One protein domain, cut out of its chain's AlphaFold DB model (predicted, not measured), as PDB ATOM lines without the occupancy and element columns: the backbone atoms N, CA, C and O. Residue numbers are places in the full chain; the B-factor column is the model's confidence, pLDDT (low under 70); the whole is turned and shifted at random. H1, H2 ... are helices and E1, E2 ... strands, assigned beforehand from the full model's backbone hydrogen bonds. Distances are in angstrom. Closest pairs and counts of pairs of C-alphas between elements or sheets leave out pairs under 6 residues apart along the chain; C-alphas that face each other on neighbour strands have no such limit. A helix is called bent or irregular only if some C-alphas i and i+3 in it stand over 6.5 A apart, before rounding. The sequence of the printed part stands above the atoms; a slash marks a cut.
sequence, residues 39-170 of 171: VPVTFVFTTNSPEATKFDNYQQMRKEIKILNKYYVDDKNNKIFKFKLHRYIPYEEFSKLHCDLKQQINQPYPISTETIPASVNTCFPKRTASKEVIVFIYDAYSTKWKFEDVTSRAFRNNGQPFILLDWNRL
ATOM      1  N   VAL A  39     139.393 166.141 163.969       91.81
ATOM      2  CA  VAL A  39     138.105 166.836 163.991       91.81
ATOM      3  C   VAL A  39     137.800 167.327 162.571       91.81
ATOM      4  O   VAL A  39     138.508 168.210 162.067       91.81
ATOM      5  N   PRO A  40     136.797 166.750 161.884       93.38
ATOM      6  CA  PRO A  40     136.349 167.264 160.599       93.38
ATOM      7  C   PRO A  40     135.656 168.614 160.789       93.38
ATOM      8  O   PRO A  40     134.837 168.784 161.692       93.38
ATOM      9  N   VAL A  41     135.991 169.574 159.931       95.25
ATOM     10  CA  VAL A  41     135.412 170.919 159.950       95.25
ATOM     11  C   VAL A  41     134.762 171.206 158.609       95.25
ATOM     12  O   VAL A  41     135.420 171.117 157.568       95.25
ATOM     13  N   THR A  42     133.491 171.578 158.641       96.00
ATOM     14  CA  THR A  42     132.763 172.070 157.474       96.00
ATOM     15  C   THR A  42     132.587 173.573 157.605       96.00
ATOM     16  O   THR A  42     132.059 174.045 158.606       96.00
ATOM     17  N   PHE A  43     133.004 174.326 156.593       97.88
ATOM     18  CA  PHE A  43     132.707 175.754 156.516       97.88
ATOM     19  C   PHE A  43     131.511 175.998 155.607       97.88
ATOM     20  O   PHE A  43     131.405 175.382 154.545       97.88
ATOM     21  N   VAL A  44     130.627 176.898 156.021       97.75
ATOM     22  CA  VAL A  44     129.452 177.314 155.253       97.75
ATOM     23  C   VAL A  44     129.441 178.829 155.202       97.75
ATOM     24  O   VAL A  44     129.327 179.473 156.240       97.75
ATOM     25  N   PHE A  45     129.561 179.406 154.014       97.81
ATOM     26  CA  PHE A  45     129.448 180.847 153.844       97.81
ATOM     27  C   PHE A  45     127.975 181.218 153.700       97.81
ATOM     28  O   PHE A  45     127.264 180.642 152.881       97.81
ATOM     29  N   THR A  46     127.483 182.123 154.544       96.94
ATOM     30  CA  THR A  46     126.038 182.395 154.637       96.94
ATOM     31  C   THR A  46     125.640 183.797 154.197       96.94
ATOM     32  O   THR A  46     124.457 184.023 153.948       96.94
ATOM     33  N   THR A  47     126.603 184.711 154.058       94.44
ATOM     34  CA  THR A  47     126.386 186.110 153.672       94.44
ATOM     35  C   THR A  47     126.867 186.385 152.247       94.44
ATOM     36  O   THR A  47     127.853 185.808 151.795       94.44
ATOM     37  N   ASN A  48     126.178 187.288 151.549       93.31
ATOM     38  CA  ASN A  48     126.586 187.857 150.264       93.31
ATOM     39  C   ASN A  48     127.022 189.323 150.372       93.31
ATOM     40  O   ASN A  48     127.046 190.021 149.358       93.31
ATOM     41  N   SER A  49     127.340 189.790 151.583       92.56
ATOM     42  CA  SER A  49     127.926 191.110 151.803       92.56
ATOM     43  C   SER A  49     129.157 191.290 150.899       92.56
ATOM     44  O   SER A  49     130.041 190.420 150.925       92.56
ATOM     45  N   PRO A  50     129.224 192.345 150.059       92.25
ATOM     46  CA  PRO A  50     130.301 192.525 149.086       92.25
ATOM     47  C   PRO A  50     131.697 192.407 149.704       92.25
ATOM     48  O   PRO A  50     132.571 191.738 149.147       92.25
ATOM     49  N   GLU A  51     131.889 192.972 150.892       93.31
ATOM     50  CA  GLU A  51     133.142 192.962 151.641       93.31
ATOM     51  C   GLU A  51     133.526 191.555 152.108       93.31
ATOM     52  O   GLU A  51     134.715 191.222 152.134       93.31
ATOM     53  N   ALA A  52     132.529 190.727 152.424       95.38
ATOM     54  CA  ALA A  52     132.704 189.346 152.844       95.38
ATOM     55  C   ALA A  52     132.973 188.408 151.656       95.38
ATOM     56  O   ALA A  52     133.767 187.478 151.788       95.38
ATOM     57  N   THR A  53     132.372 188.650 150.481       95.00
ATOM     58  CA  THR A  53     132.434 187.717 149.333       95.00
ATOM     59  C   THR A  53     133.855 187.392 148.862       95.00
ATOM     60  O   THR A  53     134.112 186.283 148.398       95.00
ATOM     61  N   LYS A  54     134.825 188.297 149.053       95.25
ATOM     62  CA  LYS A  54     136.248 188.036 148.749       95.25
ATOM     63  C   LYS A  54     136.832 186.854 149.540       95.25
ATOM     64  O   LYS A  54     137.806 186.237 149.107       95.25
ATOM     65  N   PHE A  55     136.240 186.530 150.687       97.62
ATOM     66  CA  PHE A  55     136.615 185.414 151.551       97.62
ATOM     67  C   PHE A  55     135.824 184.129 151.268       97.62
ATOM     68  O   PHE A  55     136.184 183.078 151.804       97.62
ATOM     69  N   ASP A  56     134.795 184.184 150.416       97.88
ATOM     70  CA  ASP A  56     133.974 183.039 150.004       97.88
ATOM     71  C   ASP A  56     134.738 182.180 148.981       97.88
ATOM     72  O   ASP A  56     134.407 182.086 147.798       97.88
ATOM     73  N   ASN A  57     135.841 181.568 149.424       97.62
ATOM     74  CA  ASN A  57     136.625 180.653 148.605       97.62
ATOM     75  C   ASN A  57     137.335 179.559 149.422       97.62
ATOM     76  O   ASN A  57     137.638 179.685 150.611       97.62
ATOM     77  N   TYR A  58     137.688 178.475 148.731       97.25
ATOM     78  CA  TYR A  58     138.322 177.303 149.335       97.25
ATOM     79  C   TYR A  58     139.697 177.591 149.971       97.25
ATOM     80  O   TYR A  58     140.057 176.975 150.979       97.25
ATOM     81  N   GLN A  59     140.488 178.514 149.407       97.75
ATOM     82  CA  GLN A  59     141.818 178.828 149.946       97.75
ATOM     83  C   GLN A  59     141.721 179.538 151.294       97.75
ATOM     84  O   GLN A  59     142.502 179.217 152.196       97.75
ATOM     85  N   GLN A  60     140.732 180.417 151.463       97.94
ATOM     86  CA  GLN A  60     140.449 181.045 152.748       97.94
ATOM     87  C   GLN A  60     140.116 179.989 153.809       97.94
ATOM     88  O   GLN A  60     140.753 179.948 154.858       97.94
ATOM     89  N   MET A  61     139.220 179.042 153.516       97.69
ATOM     90  CA  MET A  61     138.856 177.985 154.476       97.69
ATOM     91  C   MET A  61     140.053 177.100 154.855       97.69
ATOM     92  O   MET A  61     140.211 176.677 156.003       97.69
ATOM     93  N   ARG A  62     140.970 176.849 153.909       97.75
ATOM     94  CA  ARG A  62     142.239 176.171 154.209       97.75
ATOM     95  C   ARG A  62     143.149 176.991 155.118       97.75
ATOM     96  O   ARG A  62     143.861 176.394 155.930       97.75
ATOM     97  N   LYS A  63     143.170 178.317 154.981       97.88
ATOM     98  CA  LYS A  63     143.929 179.215 155.859       97.88
ATOM     99  C   LYS A  63     143.375 179.172 157.281       97.88
ATOM    100  O   LYS A  63     144.157 178.952 158.204       97.88
ATOM    101  N   GLU A  64     142.057 179.206 157.447       97.56
ATOM    102  CA  GLU A  64     141.417 179.073 158.762       97.56
ATOM    103  C   GLU A  64     141.740 177.732 159.436       97.56
ATOM    104  O   GLU A  64     142.067 177.680 160.620       97.56
ATOM    105  N   ILE A  65     141.791 176.631 158.680       97.25
ATOM    106  CA  ILE A  65     142.225 175.332 159.224       97.25
ATOM    107  C   ILE A  65     143.678 175.354 159.700       97.25
ATOM    108  O   ILE A  65     144.009 174.710 160.701       97.25
ATOM    109  N   LYS A  66     144.569 176.077 159.013       96.69
ATOM    110  CA  LYS A  66     145.951 176.253 159.484       96.69
ATOM    111  C   LYS A  66     145.983 177.061 160.782       96.69
ATOM    112  O   LYS A  66     146.728 176.689 161.683       96.69
ATOM    113  N   ILE A  67     145.170 178.110 160.890       95.56
ATOM    114  CA  ILE A  67     145.042 178.944 162.094       95.56
ATOM    115  C   ILE A  67     144.533 178.103 163.271       95.56
ATOM    116  O   ILE A  67     145.193 178.072 164.310       95.56
ATOM    117  N   LEU A  68     143.455 177.332 163.094       94.44
ATOM    118  CA  LEU A  68     142.935 176.419 164.121       94.44
ATOM    119  C   LEU A  68     144.005 175.427 164.585       94.44
ATOM    120  O   LEU A  68     144.277 175.312 165.776       94.44
ATOM    121  N   ASN A  69     144.690 174.763 163.652       94.88
ATOM    122  CA  ASN A  69     145.769 173.836 164.003       94.88
ATOM    123  C   ASN A  69     146.970 174.531 164.670       94.88
ATOM    124  O   ASN A  69     147.677 173.903 165.461       94.88
ATOM    125  N   LYS A  70     147.216 175.817 164.390       94.12
ATOM    126  CA  LYS A  70     148.311 176.590 164.988       94.12
ATOM    127  C   LYS A  70     147.992 177.079 166.397       94.12
ATOM    128  O   LYS A  70     148.883 177.009 167.238       94.12
ATOM    129  N   TYR A  71     146.763 177.500 166.677       93.75
ATOM    130  CA  TYR A  71     146.440 178.182 167.936       93.75
ATOM    131  C   TYR A  71     145.553 177.385 168.892       93.75
ATOM    132  O   TYR A  71     145.523 177.705 170.071       93.75
ATOM    133  N   TYR A  72     144.887 176.321 168.441       92.44
ATOM    134  CA  TYR A  72     144.114 175.471 169.343       92.44
ATOM    135  C   TYR A  72     145.050 174.533 170.121       92.44
ATOM    136  O   TYR A  72     145.649 173.612 169.549       92.44
ATOM    137  N   VAL A  73     145.216 174.810 171.411       93.94
ATOM    138  CA  VAL A  73     146.092 174.102 172.356       93.94
ATOM    139  C   VAL A  73     145.420 174.004 173.728       93.94
ATOM    140  O   VAL A  73     144.447 174.712 173.977       93.94
ATOM    141  N   ASP A  74     145.909 173.117 174.593       92.56
ATOM    142  CA  ASP A  74     145.532 173.098 176.014       92.56
ATOM    143  C   ASP A  74     146.271 174.187 176.818       92.56
ATOM    144  O   ASP A  74     147.125 174.906 176.292       92.56
ATOM    145  N   ASP A  75     145.988 174.269 178.121       93.31
ATOM    146  CA  ASP A  75     146.623 175.220 179.050       93.31
ATOM    147  C   ASP A  75     148.146 175.026 179.189       93.31
ATOM    148  O   ASP A  75     148.849 175.881 179.724       93.31
ATOM    149  N   LYS A  76     148.676 173.898 178.705       95.75
ATOM    150  CA  LYS A  76     150.103 173.556 178.686       95.75
ATOM    151  C   LYS A  76     150.717 173.720 177.290       95.75
ATOM    152  O   LYS A  76     151.838 173.271 177.062       95.75
ATOM    153  N   ASN A  77     150.006 174.365 176.363       93.00
ATOM    154  CA  ASN A  77     150.405 174.596 174.976       93.00
ATOM    155  C   ASN A  77     150.559 173.312 174.125       93.00
ATOM    156  O   ASN A  77     151.173 173.332 173.053       93.00
ATOM    157  N   ASN A  78     149.978 172.190 174.556       92.69
ATOM    158  CA  ASN A  78     149.964 170.952 173.786       92.69
ATOM    159  C   ASN A  78     148.826 170.944 172.773       92.69
ATOM    160  O   ASN A  78     147.726 171.452 172.987       92.69
ATOM    161  N   LYS A  79     149.074 170.282 171.649       92.94
ATOM    162  CA  LYS A  79     148.079 170.092 170.597       92.94
ATOM    163  C   LYS A  79     147.143 168.936 170.940       92.94
ATOM    164  O   LYS A  79     147.581 167.791 170.963       92.94
ATOM    165  N   ILE A  80     145.858 169.240 171.112       90.81
ATOM    166  CA  ILE A  80     144.834 168.268 171.531       90.81
ATOM    167  C   ILE A  80     144.206 167.537 170.333       90.81
ATOM    168  O   ILE A  80     144.000 166.327 170.363       90.81
ATOM    169  N   PHE A  81     143.926 168.270 169.253       90.69
ATOM    170  CA  PHE A  81     143.255 167.760 168.057       90.69
ATOM    171  C   PHE A  81     144.000 168.162 166.791       90.69
ATOM    172  O   PHE A  81     144.769 169.128 166.783       90.69
ATOM    173  N   LYS A  82     143.704 167.458 165.697       93.56
ATOM    174  CA  LYS A  82     144.018 167.917 164.346       93.56
ATOM    175  C   LYS A  82     142.732 168.268 163.609       93.56
ATOM    176  O   LYS A  82     141.914 167.397 163.326       93.56
ATOM    177  N   PHE A  83     142.568 169.530 163.246       94.69
ATOM    178  CA  PHE A  83     141.444 169.965 162.423       94.69
ATOM    179  C   PHE A  83     141.725 169.662 160.954       94.69
ATOM    180  O   PHE A  83     142.823 169.929 160.452       94.69
ATOM    181  N   LYS A  84     140.732 169.123 160.247       95.19
ATOM    182  CA  LYS A  84     140.811 168.868 158.806       95.19
ATOM    183  C   LYS A  84     139.588 169.445 158.111       95.19
ATOM    184  O   LYS A  84     138.466 169.175 158.528       95.19
ATOM    185  N   LEU A  85     139.818 170.181 157.023       95.69
ATOM    186  CA  LEU A  85     138.739 170.626 156.147       95.69
ATOM    187  C   LEU A  85     138.010 169.394 155.598       95.69
ATOM    188  O   LEU A  85     138.613 168.585 154.890       95.69
ATOM    189  N   HIS A  86     136.744 169.240 155.972       93.69
ATOM    190  CA  HIS A  86     135.870 168.177 155.492       93.69
ATOM    191  C   HIS A  86     135.113 168.632 154.250       93.69
ATOM    192  O   HIS A  86     135.205 167.985 153.207       93.69
ATOM    193  N   ARG A  87     134.418 169.768 154.357       94.12
ATOM    194  CA  ARG A  87     133.648 170.371 153.274       94.12
ATOM    195  C   ARG A  87     133.700 171.893 153.366       94.12
ATOM    196  O   ARG A  87     133.906 172.466 154.433       94.12
ATOM    197  N   TYR A  88     133.508 172.532 152.228       97.62
ATOM    198  CA  TYR A  88     133.272 173.958 152.115       97.62
ATOM    199  C   TYR A  88     132.019 174.142 151.260       97.62
ATOM    200  O   TYR A  88     131.921 173.515 150.207       97.62
ATOM    201  N   ILE A  89     131.062 174.923 151.754       97.38
ATOM    202  CA  ILE A  89     129.817 175.259 151.064       97.38
ATOM    203  C   ILE A  89     129.839 176.772 150.819       97.38
ATOM    204  O   ILE A  89     129.759 177.519 151.803       97.38
ATOM    205  N   PRO A  90     129.978 177.229 149.563       98.25
ATOM    206  CA  PRO A  90     129.952 178.652 149.238       98.25
ATOM    207  C   PRO A  90     128.551 179.241 149.433       98.25
ATOM    208  O   PRO A  90     127.558 178.501 149.485       98.25
ATOM    209  N   TYR A  91     128.448 180.573 149.463       97.38
ATOM    210  CA  TYR A  91     127.159 181.255 149.606       97.38
ATOM    211  C   TYR A  91     126.158 180.818 148.538       97.38
ATOM    212  O   TYR A  91     124.990 180.587 148.845       97.38
ATOM    213  N   GLU A  92     126.601 180.655 147.290       96.94
ATOM    214  CA  GLU A  92     125.718 180.277 146.186       96.94
ATOM    215  C   GLU A  92     124.983 178.955 146.461       96.94
ATOM    216  O   GLU A  92     123.770 178.863 146.267       96.94
ATOM    217  N   GLU A  93     125.688 177.944 146.970       96.81
ATOM    218  CA  GLU A  93     125.096 176.655 147.335       96.81
ATOM    219  C   GLU A  93     124.229 176.759 148.589       96.81
ATOM    220  O   GLU A  93     123.112 176.239 148.612       96.81
ATOM    221  N   PHE A  94     124.703 177.467 149.618       96.25
ATOM    222  CA  PHE A  94     123.930 177.689 150.839       96.25
ATOM    223  C   PHE A  94     122.604 178.405 150.548       96.25
ATOM    224  O   PHE A  94     121.557 178.037 151.079       96.25
ATOM    225  N   SER A  95     122.625 179.395 149.656       94.25
ATOM    226  CA  SER A  95     121.475 180.233 149.318       94.25
ATOM    227  C   SER A  95     120.320 179.463 148.669       94.25
ATOM    228  O   SER A  95     119.183 179.949 148.725       94.25
ATOM    229  N   LYS A  96     120.621 178.288 148.093       95.12
ATOM    230  CA  LYS A  96     119.691 177.344 147.456       95.12
ATOM    231  C   LYS A  96     119.070 176.353 148.451       95.12
ATOM    232  O   LYS A  96     118.161 175.620 148.075       95.12
ATOM    233  N   LEU A  97     119.527 176.311 149.706       91.38
ATOM    234  CA  LEU A  97     118.931 175.454 150.731       91.38
ATOM    235  C   LEU A  97     117.538 175.965 151.121       91.38
ATOM    236  O   LEU A  97     117.354 177.131 151.470       91.38
ATOM    237  N   HIS A  98     116.556 175.066 151.112       89.75
ATOM    238  CA  HIS A  98     115.186 175.352 151.534       89.75
ATOM    239  C   HIS A  98     115.039 175.151 153.050       89.75
ATOM    240  O   HIS A  98     114.497 174.145 153.504       89.75
ATOM    241  N   CYS A  99     115.585 176.082 153.836       90.75
ATOM    242  CA  CYS A  99     115.543 176.047 155.299       90.75
ATOM    243  C   CYS A  99     115.509 177.462 155.911       90.75
ATOM    244  O   CYS A  99     116.042 178.414 155.336       90.75
ATOM    245  N   ASP A 100     114.967 177.590 157.125       89.62
ATOM    246  CA  ASP A 100     114.806 178.892 157.802       89.62
ATOM    247  C   ASP A 100     116.126 179.511 158.276       89.62
ATOM    248  O   ASP A 100     116.189 180.695 158.607       89.62
ATOM    249  N   LEU A 101     117.211 178.730 158.296       93.69
ATOM    250  CA  LEU A 101     118.507 179.189 158.790       93.69
ATOM    251  C   LEU A 101     119.022 180.418 158.027       93.69
ATOM    252  O   LEU A 101     119.589 181.326 158.630       93.69
ATOM    253  N   LYS A 102     118.787 180.461 156.709       88.88
ATOM    254  CA  LYS A 102     119.163 181.591 155.850       88.88
ATOM    255  C   LYS A 102     118.523 182.896 156.321       88.88
ATOM    256  O   LYS A 102     119.181 183.930 156.311       88.88
ATOM    257  N   GLN A 103     117.258 182.832 156.731       87.06
ATOM    258  CA  GLN A 103     116.515 184.003 157.188       87.06
ATOM    259  C   GLN A 103     116.969 184.441 158.579       87.06
ATOM    260  O   GLN A 103     116.985 185.635 158.832       87.06
ATOM    261  N   GLN A 104     117.383 183.504 159.441       91.62
ATOM    262  CA  GLN A 104     117.737 183.796 160.833       91.62
ATOM    263  C   GLN A 104     119.169 184.306 161.050       91.62
ATOM    264  O   GLN A 104     119.418 184.973 162.050       91.62
ATOM    265  N   ILE A 105     120.130 183.946 160.191       91.06
ATOM    266  CA  ILE A 105     121.553 184.240 160.444       91.06
ATOM    267  C   ILE A 105     121.969 185.635 159.948       91.06
ATOM    268  O   ILE A 105     122.696 186.314 160.666       91.06
ATOM    269  N   ASN A 106     121.527 186.076 158.763       84.56
ATOM    270  CA  ASN A 106     121.979 187.334 158.140       84.56
ATOM    271  C   ASN A 106     120.818 188.317 157.993       84.56
ATOM    272  O   ASN A 106     120.327 188.576 156.894       84.56
ATOM    273  N   GLN A 107     120.346 188.825 159.124       88.56
ATOM    274  CA  GLN A 107     119.164 189.677 159.205       88.56
ATOM    275  C   GLN A 107     119.483 190.984 159.942       88.56
ATOM    276  O   GLN A 107     120.328 190.985 160.838       88.56
ATOM    277  N   PRO A 108     118.796 192.102 159.634       92.88
ATOM    278  CA  PRO A 108     119.038 193.400 160.271       92.88
ATOM    279  C   PRO A 108     118.418 193.497 161.681       92.88
ATOM    280  O   PRO A 108     117.875 194.533 162.082       92.88
ATOM    281  N   TYR A 109     118.466 192.402 162.438       92.69
ATOM    282  CA  TYR A 109     118.047 192.299 163.829       92.69
ATOM    283  C   TYR A 109     118.865 191.219 164.552       92.69
ATOM    284  O   TYR A 109     119.365 190.293 163.910       92.69
ATOM    285  N   PRO A 110     119.044 191.326 165.882       91.94
ATOM    286  CA  PRO A 110     119.834 190.353 166.627       91.94
ATOM    287  C   PRO A 110     119.330 188.929 166.407       91.94
ATOM    288  O   PRO A 110     118.126 188.667 166.452       91.94
ATOM    289  N   ILE A 111     120.258 188.001 166.187       92.25
ATOM    290  CA  ILE A 111     119.921 186.587 166.049       92.25
ATOM    291  C   ILE A 111     119.332 186.042 167.357       92.25
ATOM    292  O   ILE A 111     119.789 186.381 168.452       92.25
ATOM    293  N   SER A 112     118.357 185.141 167.247       91.56
ATOM    294  CA  SER A 112     117.855 184.404 168.405       91.56
ATOM    295  C   SER A 112     118.761 183.212 168.694       91.56
ATOM    296  O   SER A 112     118.810 182.238 167.943       91.56
ATOM    297  N   THR A 113     119.482 183.254 169.813       91.31
ATOM    298  CA  THR A 113     120.337 182.133 170.234       91.31
ATOM    299  C   THR A 113     119.542 180.883 170.616       91.31
ATOM    300  O   THR A 113     120.124 179.804 170.698       91.31
ATOM    301  N   GLU A 114     118.234 181.019 170.838       91.69
ATOM    302  CA  GLU A 114     117.333 179.927 171.210       91.69
ATOM    303  C   GLU A 114     116.855 179.131 169.988       91.69
ATOM    304  O   GLU A 114     116.824 177.902 170.030       91.69
ATOM    305  N   THR A 115     116.532 179.805 168.877       93.06
ATOM    306  CA  THR A 115     115.966 179.148 167.682       93.06
ATOM    307  C   THR A 115     117.030 178.632 166.720       93.06
ATOM    308  O   THR A 115     116.825 177.607 166.066       93.06
ATOM    309  N   ILE A 116     118.189 179.297 166.660       94.38
ATOM    310  CA  ILE A 116     119.268 178.972 165.719       94.38
ATOM    311  C   ILE A 116     119.690 177.490 165.770       94.38
ATOM    312  O   ILE A 116     119.784 176.884 164.701       94.38
ATOM    313  N   PRO A 117     119.901 176.846 166.940       94.19
ATOM    314  CA  PRO A 117     120.248 175.424 166.986       94.19
ATOM    315  C   PRO A 117     119.231 174.512 166.286       94.19
ATOM    316  O   PRO A 117     119.623 173.616 165.538       94.19
ATOM    317  N   ALA A 118     117.931 174.758 166.474       93.00
ATOM    318  CA  ALA A 118     116.881 173.980 165.820       93.00
ATOM    319  C   ALA A 118     116.924 174.163 164.295       93.00
ATOM    320  O   ALA A 118     116.931 173.180 163.557       93.00
ATOM    321  N   SER A 119     117.055 175.404 163.817       94.25
ATOM    322  CA  SER A 119     117.161 175.699 162.383       94.25
ATOM    323  C   SER A 119     118.414 175.106 161.741       94.25
ATOM    324  O   SER A 119     118.351 174.620 160.612       94.25
ATOM    325  N   VAL A 120     119.537 175.073 162.461       94.25
ATOM    326  CA  VAL A 120     120.757 174.387 162.020       94.25
ATOM    327  C   VAL A 120     120.517 172.886 161.854       94.25
ATOM    328  O   VAL A 120     120.914 172.324 160.834       94.25
ATOM    329  N   ASN A 121     119.855 172.241 162.816       91.81
ATOM    330  CA  ASN A 121     119.569 170.806 162.759       91.81
ATOM    331  C   ASN A 121     118.610 170.460 161.611       91.81
ATOM    332  O   ASN A 121     118.824 169.467 160.919       91.81
ATOM    333  N   THR A 122     117.609 171.304 161.350       91.88
ATOM    334  CA  THR A 122     116.700 171.145 160.203       91.88
ATOM    335  C   THR A 122     117.423 171.336 158.872       91.88
ATOM    336  O   THR A 122     117.215 170.561 157.942       91.88
ATOM    337  N   CYS A 123     118.294 172.343 158.765       92.69
ATOM    338  CA  CYS A 123     118.994 172.645 157.517       92.69
ATOM    339  C   CYS A 123     120.118 171.640 157.202       92.69
ATOM    340  O   CYS A 123     120.445 171.392 156.041       92.69
ATOM    341  N   PHE A 124     120.694 171.023 158.236       91.25
ATOM    342  CA  PHE A 124     121.774 170.046 158.126       91.25
ATOM    343  C   PHE A 124     121.438 168.767 158.919       91.25
ATOM    344  O   PHE A 124     122.103 168.450 159.907       91.25
ATOM    345  N   PRO A 125     120.444 167.971 158.481       84.19
ATOM    346  CA  PRO A 125     119.926 166.843 159.261       84.19
ATOM    347  C   PRO A 125     120.905 165.663 159.361       84.19
ATOM    348  O   PRO A 125     120.817 164.849 160.275       84.19
ATOM    349  N   LYS A 126     121.874 165.571 158.439       77.12
ATOM    350  CA  LYS A 126     122.876 164.489 158.400       77.12
ATOM    351  C   LYS A 126     124.038 164.676 159.390       77.12
ATOM    352  O   LYS A 126     124.948 163.851 159.415       77.12
ATOM    353  N   ARG A 127     124.012 165.723 160.222       70.69
ATOM    354  CA  ARG A 127     125.063 166.010 161.216       70.69
ATOM    355  C   ARG A 127     125.108 165.015 162.371       70.69
ATOM    356  O   ARG A 127     126.157 164.825 162.968       70.69
ATOM    357  N   THR A 128     124.006 164.324 162.642       55.84
ATOM    358  CA  THR A 128     123.897 163.292 163.687       55.84
ATOM    359  C   THR A 128     124.834 162.105 163.488       55.84
ATOM    360  O   THR A 128     125.203 161.462 164.468       55.84
ATOM    361  N   ALA A 129     125.244 161.823 162.250       55.75
ATOM    362  CA  ALA A 129     126.094 160.682 161.930       55.75
ATOM    363  C   ALA A 129     127.599 160.990 161.960       55.75
ATOM    364  O   ALA A 129     128.384 160.053 161.912       55.75
ATOM    365  N   SER A 130     128.017 162.261 162.035       60.41
ATOM    366  CA  SER A 130     129.433 162.635 161.944       60.41
ATOM    367  C   SER A 130     129.819 163.618 163.045       60.41
ATOM    368  O   SER A 130     129.131 164.607 163.284       60.41
ATOM    369  N   LYS A 131     130.943 163.370 163.727       77.56
ATOM    370  CA  LYS A 131     131.511 164.260 164.763       77.56
ATOM    371  C   LYS A 131     132.136 165.533 164.162       77.56
ATOM    372  O   LYS A 131     133.244 165.917 164.535       77.56
ATOM    373  N   GLU A 132     131.478 166.142 163.180       88.94
ATOM    374  CA  GLU A 132     131.948 167.352 162.512       88.94
ATOM    375  C   GLU A 132     131.567 168.624 163.268       88.94
ATOM    376  O   GLU A 132     130.496 168.739 163.869       88.94
ATOM    377  N   VAL A 133     132.446 169.617 163.183       93.25
ATOM    378  CA  VAL A 133     132.154 170.990 163.593       93.25
ATOM    379  C   VAL A 133     131.773 171.774 162.344       93.25
ATOM    380  O   VAL A 133     132.566 171.851 161.406       93.25
ATOM    381  N   ILE A 134     130.582 172.375 162.328       95.81
ATOM    382  CA  ILE A 134     130.219 173.324 161.267       95.81
ATOM    383  C   ILE A 134     130.528 174.744 161.728       95.81
ATOM    384  O   ILE A 134     130.098 175.162 162.803       95.81
ATOM    385  N   VAL A 135     131.249 175.483 160.896       97.69
ATOM    386  CA  VAL A 135     131.527 176.906 161.062       97.69
ATOM    387  C   VAL A 135     130.752 177.661 159.988       97.69
ATOM    388  O   VAL A 135     131.057 177.557 158.802       97.69
ATOM    389  N   PHE A 136     129.731 178.401 160.402       97.88
ATOM    390  CA  PHE A 136     128.993 179.309 159.539       97.88
ATOM    391  C   PHE A 136     129.700 180.657 159.531       97.88
ATOM    392  O   PHE A 136     129.825 181.287 160.581       97.88
ATOM    393  N   ILE A 137     130.156 181.093 158.361       98.00
ATOM    394  CA  ILE A 137     130.635 182.455 158.166       98.00
ATOM    395  C   ILE A 137     129.416 183.340 157.948       98.00
ATOM    396  O   ILE A 137     128.653 183.112 157.001       98.00
ATOM    397  N   TYR A 138     129.212 184.300 158.840       96.25
ATOM    398  CA  TYR A 138     128.036 185.164 158.842       96.25
ATOM    399  C   TYR A 138     128.394 186.631 159.026       96.25
ATOM    400  O   TYR A 138     129.543 186.951 159.321       96.25
ATOM    401  N   ASP A 139     127.404 187.490 158.815       95.06
ATOM    402  CA  ASP A 139     127.485 188.929 159.033       95.06
ATOM    403  C   ASP A 139     126.757 189.269 160.332       95.06
ATOM    404  O   ASP A 139     125.524 189.189 160.414       95.06
ATOM    405  N   ALA A 140     127.520 189.536 161.391       95.44
ATOM    406  CA  ALA A 140     126.945 189.768 162.701       95.44
ATOM    407  C   ALA A 140     126.136 191.069 162.714       95.44
ATOM    408  O   ALA A 140     126.531 192.089 162.163       95.44
ATOM    409  N   TYR A 141     124.995 191.044 163.405       95.56
ATOM    410  CA  TYR A 141     124.182 192.232 163.618       95.56
ATOM    411  C   TYR A 141     123.846 192.423 165.096       95.56
ATOM    412  O   TYR A 141     123.328 191.517 165.760       95.56
ATOM    413  N   SER A 142     124.026 193.649 165.589       95.56
ATOM    414  CA  SER A 142     123.489 194.091 166.881       95.56
ATOM    415  C   SER A 142     122.675 195.374 166.767       95.56
ATOM    416  O   SER A 142     122.790 196.149 165.820       95.56
ATOM    417  N   THR A 143     121.854 195.654 167.780       95.75
ATOM    418  CA  THR A 143     121.093 196.909 167.845       95.75
ATOM    419  C   THR A 143     122.000 198.140 167.876       95.75
ATOM    420  O   THR A 143     121.657 199.135 167.235       95.75
ATOM    421  N   LYS A 144     123.137 198.047 168.583       96.56
ATOM    422  CA  LYS A 144     124.112 199.128 168.776       96.56
ATOM    423  C   LYS A 144     125.004 199.348 167.555       96.56
ATOM    424  O   LYS A 144     125.140 200.486 167.127       96.56
ATOM    425  N   TRP A 145     125.602 198.282 167.026       96.25
ATOM    426  CA  TRP A 145     126.639 198.370 165.988       96.25
ATOM    427  C   TRP A 145     126.142 198.005 164.591       96.25
ATOM    428  O   TRP A 145     126.878 198.144 163.626       96.25
ATOM    429  N   LYS A 146     124.888 197.555 164.451       95.19
ATOM    430  CA  LYS A 146     124.358 197.072 163.167       95.19
ATOM    431  C   LYS A 146     125.295 195.995 162.604       95.19
ATOM    432  O   LYS A 146     125.734 195.160 163.393       95.19
ATOM    433  N   PHE A 147     125.594 196.032 161.306       94.19
ATOM    434  CA  PHE A 147     126.535 195.130 160.627       94.19
ATOM    435  C   PHE A 147     128.022 195.455 160.878       94.19
ATOM    436  O   PHE A 147     128.898 194.815 160.312       94.19
ATOM    437  N   GLU A 148     128.334 196.430 161.737       94.31
ATOM    438  CA  GLU A 148     129.699 196.619 162.257       94.31
ATOM    439  C   GLU A 148     129.963 195.759 163.506       94.31
ATOM    440  O   GLU A 148     131.052 195.801 164.083       94.31
ATOM    441  N   ASP A 149     128.969 194.991 163.971       94.75
ATOM    442  CA  ASP A 149     129.206 193.978 164.993       94.75
ATOM    443  C   ASP A 149     130.170 192.914 164.447       94.75
ATOM    444  O   ASP A 149     130.120 192.536 163.286       94.75
ATOM    445  N   VAL A 150     131.049 192.413 165.309       95.38
ATOM    446  CA  VAL A 150     132.015 191.352 164.991       95.38
ATOM    447  C   VAL A 150     131.872 190.177 165.952       95.38
ATOM    448  O   VAL A 150     132.828 189.452 166.251       95.38
ATOM    449  N   THR A 151     130.700 190.023 166.564       95.19
ATOM    450  CA  THR A 151     130.448 188.985 167.561       95.19
ATOM    451  C   THR A 151     130.423 187.608 166.904       95.19
ATOM    452  O   THR A 151     129.575 187.323 166.069       95.19
ATOM    453  N   SER A 152     131.293 186.705 167.356       95.69
ATOM    454  CA  SER A 152     131.221 185.274 167.027       95.69
ATOM    455  C   SER A 152     130.650 184.480 168.193       95.69
ATOM    456  O   SER A 152     130.804 184.863 169.354       95.69
ATOM    457  N   ARG A 153     129.993 183.356 167.904       95.44
ATOM    458  CA  ARG A 153     129.291 182.540 168.906       95.44
ATOM    459  C   ARG A 153     129.545 181.061 168.675       95.44
ATOM    460  O   ARG A 153     129.519 180.596 167.542       95.44
ATOM    461  N   ALA A 154     129.735 180.313 169.756       95.38
ATOM    462  CA  ALA A 154     129.833 178.859 169.721       95.38
ATOM    463  C   ALA A 154     128.610 178.239 170.400       95.38
ATOM    464  O   ALA A 154     128.192 178.673 171.473       95.38
ATOM    465  N   PHE A 155     128.058 177.197 169.788       95.00
ATOM    466  CA  PHE A 155     126.870 176.495 170.252       95.00
ATOM    467  C   PHE A 155     127.217 175.033 170.505       95.00
ATOM    468  O   PHE A 155     127.793 174.371 169.645       95.00
ATOM    469  N   ARG A 156     126.845 174.512 171.681       90.19
ATOM    470  CA  ARG A 156     127.076 173.100 172.042       90.19
ATOM    471  C   ARG A 156     126.162 172.138 171.281       90.19
ATOM    472  O   ARG A 156     126.599 171.042 170.943       90.19
ATOM    473  N   ASN A 157     124.908 172.548 171.058       90.31
ATOM    474  CA  ASN A 157     123.895 171.862 170.246       90.31
ATOM    475  C   ASN A 157     123.876 170.327 170.425       90.31
ATOM    476  O   ASN A 157     124.131 169.576 169.489       90.31
ATOM    477  N   ASN A 158     123.631 169.862 171.656       85.62
ATOM    478  CA  ASN A 158     123.466 168.441 172.002       85.62
ATOM    479  C   ASN A 158     124.575 167.504 171.474       85.62
ATOM    480  O   ASN A 158     124.303 166.394 171.023       85.62
ATOM    481  N   GLY A 159     125.835 167.952 171.529       84.19
ATOM    482  CA  GLY A 159     126.992 167.165 171.085       84.19
ATOM    483  C   GLY A 159     127.333 167.318 169.599       84.19
ATOM    484  O   GLY A 159     128.274 166.683 169.133       84.19
ATOM    485  N   GLN A 160     126.618 168.181 168.873       88.44
ATOM    486  CA  GLN A 160     126.887 168.550 167.479       88.44
ATOM    487  C   GLN A 160     127.229 170.038 167.386       88.44
ATOM    488  O   GLN A 160     126.416 170.843 166.910       88.44
ATOM    489  N   PRO A 161     128.415 170.435 167.875       92.31
ATOM    490  CA  PRO A 161     128.746 171.836 168.014       92.31
ATOM    491  C   PRO A 161     128.782 172.551 166.662       92.31
ATOM    492  O   PRO A 161     129.171 171.996 165.629       92.31
ATOM    493  N   PHE A 162     128.396 173.818 166.669       95.75
ATOM    494  CA  PHE A 162     128.608 174.710 165.538       95.75
ATOM    495  C   PHE A 162     129.018 176.095 166.010       95.75
ATOM    496  O   PHE A 162     128.826 176.464 167.169       95.75
ATOM    497  N   ILE A 163     129.610 176.846 165.095       97.12
ATOM    498  CA  ILE A 163     130.128 178.184 165.343       97.12
ATOM    499  C   ILE A 163     129.484 179.124 164.329       97.12
ATOM    500  O   ILE A 163     129.409 178.791 163.150       97.12
ATOM    501  N   LEU A 164     129.032 180.284 164.792       97.31
ATOM    502  CA  LEU A 164     128.803 181.455 163.954       97.31
ATOM    503  C   LEU A 164     130.062 182.315 164.059       97.31
ATOM    504  O   LEU A 164     130.376 182.821 165.139       97.31
ATOM    505  N   LEU A 165     130.824 182.393 162.976       97.56
ATOM    506  CA  LEU A 165     132.059 183.157 162.885       97.56
ATOM    507  C   LEU A 165     131.793 184.385 162.028       97.56
ATOM    508  O   LEU A 165     131.507 184.248 160.841       97.56
ATOM    509  N   ASP A 166     131.873 185.563 162.635       97.12
ATOM    510  CA  ASP A 166     131.748 186.801 161.877       97.12
ATOM    511  C   ASP A 166     132.854 186.894 160.813       97.12
ATOM    512  O   ASP A 166     134.018 186.572 161.087       97.12
ATOM    513  N   TRP A 167     132.492 187.305 159.599       96.81
ATOM    514  CA  TRP A 167     133.412 187.328 158.464       96.81
ATOM    515  C   TRP A 167     134.586 188.294 158.667       96.81
ATOM    516  O   TRP A 167     135.673 188.005 158.163       96.81
ATOM    517  N   ASN A 168     134.439 189.371 159.455       95.94
ATOM    518  CA  ASN A 168     135.543 190.296 159.752       95.94
ATOM    519  C   ASN A 168     136.661 189.649 160.577       95.94
ATOM    520  O   ASN A 168     137.745 190.216 160.710       95.94
ATOM    521  N   ARG A 169     136.418 188.469 161.158       94.94
ATOM    522  CA  ARG A 169     137.436 187.709 161.895       94.94
ATOM    523  C   ARG A 169     138.209 186.719 161.033       94.94
ATOM    524  O   ARG A 169     139.122 186.072 161.553       94.94
ATOM    525  N   LEU A 170     137.848 186.574 159.760       94.38
ATOM    526  CA  LEU A 170     138.646 185.813 158.808       94.38
ATOM    527  C   LEU A 170     139.951 186.563 158.530       94.38
ATOM    528  O   LEU A 170     139.951 187.782 158.365       94.38
TER     529      LEU A 170
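This is residues 39 to 170 of the 171 residues of an uncharacterized protein of Acinetobacter sp. WC-141 (UniProt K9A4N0). A strongly twisted sheet of five strands makes the core, with one long helix, H2, slantwise over E2 and E1 on one side, and the short helices H4 and H5 away from H2, beyond the sheet. The hairpin of E4 and E5 makes one border of the sheet, and a long loop of residues 139 to 152 joins E3 to E4. The printed part has 132 residues, with six named helices and five named strands in the order E1 H1 H2 E2 H3 H4 H5 H6 E3 E4 E5. The sheet runs E2 E1 E3 E5 E4 and is mixed, as is the class, helices and strands. The whole is compact, with a radius of gyration of the C-alphas of 14.6 A and spans of 40 by 31 by 27 A.

Find C-alpha 39 at (138.105, 166.836, 163.991); from there E1, residues 39 to 45, runs 19.3 A. H1 is residues 50 to 53, and H2, residues 58 to 71, is 20.3 A long. E2, residues 82 to 89, spans 20.8 A. Next come H3, residues 91 to 95, H4, residues 101 to 105, H5, residues 116 to 123, and H6, residues 125 to 129. H6 is only just irregular, with C-alphas 125 and 128 6.9 A apart. E3, residues 133 to 138, spans 15.5 A; E4 is residues 153 to 155, and E5, residues 162 to 166, ends at C-alpha 166, (131.748, 186.801, 161.877).

Begin at E1, parallel to E2 (N 41 and O 84, 2.9 A) and to E3 (N 135 and O 42, 2.8 A). E3 and E5 are parallel, with N 165 and O 136 at 2.8 A; the hairpin E4 and E5 is antiparallel, with N 155 and O 162 at 2.8 A, each within hydrogen-bond range. E1, H1, H2 and E2 form a strand-helix-strand unit, two parallel neighbour strands with helices between, and its crossover is right-handed. H2 is on the sheet at a height of 8.2 A, giving two layers, a helix over one face; the C-alphas of Asn 69 and Phe 83, the closest of H2 and E2, are 6.0 A apart. H4 and H5 touch, the C-alphas of Leu 101 and Ser 119 coming closest at 5.2 A. H1, H3 and H5 only graze the sheet; H6 is not on it. In H2, H3, H4 and H5 every O i to N i+4 pair is within hydrogen-bond range; H6 has 0 of 1, with 1 of 2 O i to N i+3 pairs, and H1 is too short for such a pair.

The two C-alphas farthest apart are those of Lys 76 and His 98, 44.3 A. The printed part has no cut, and the link from E3 to E4 is long. The mean pLDDT of the printed part is 92.9; residues 128 to 130 are under 70.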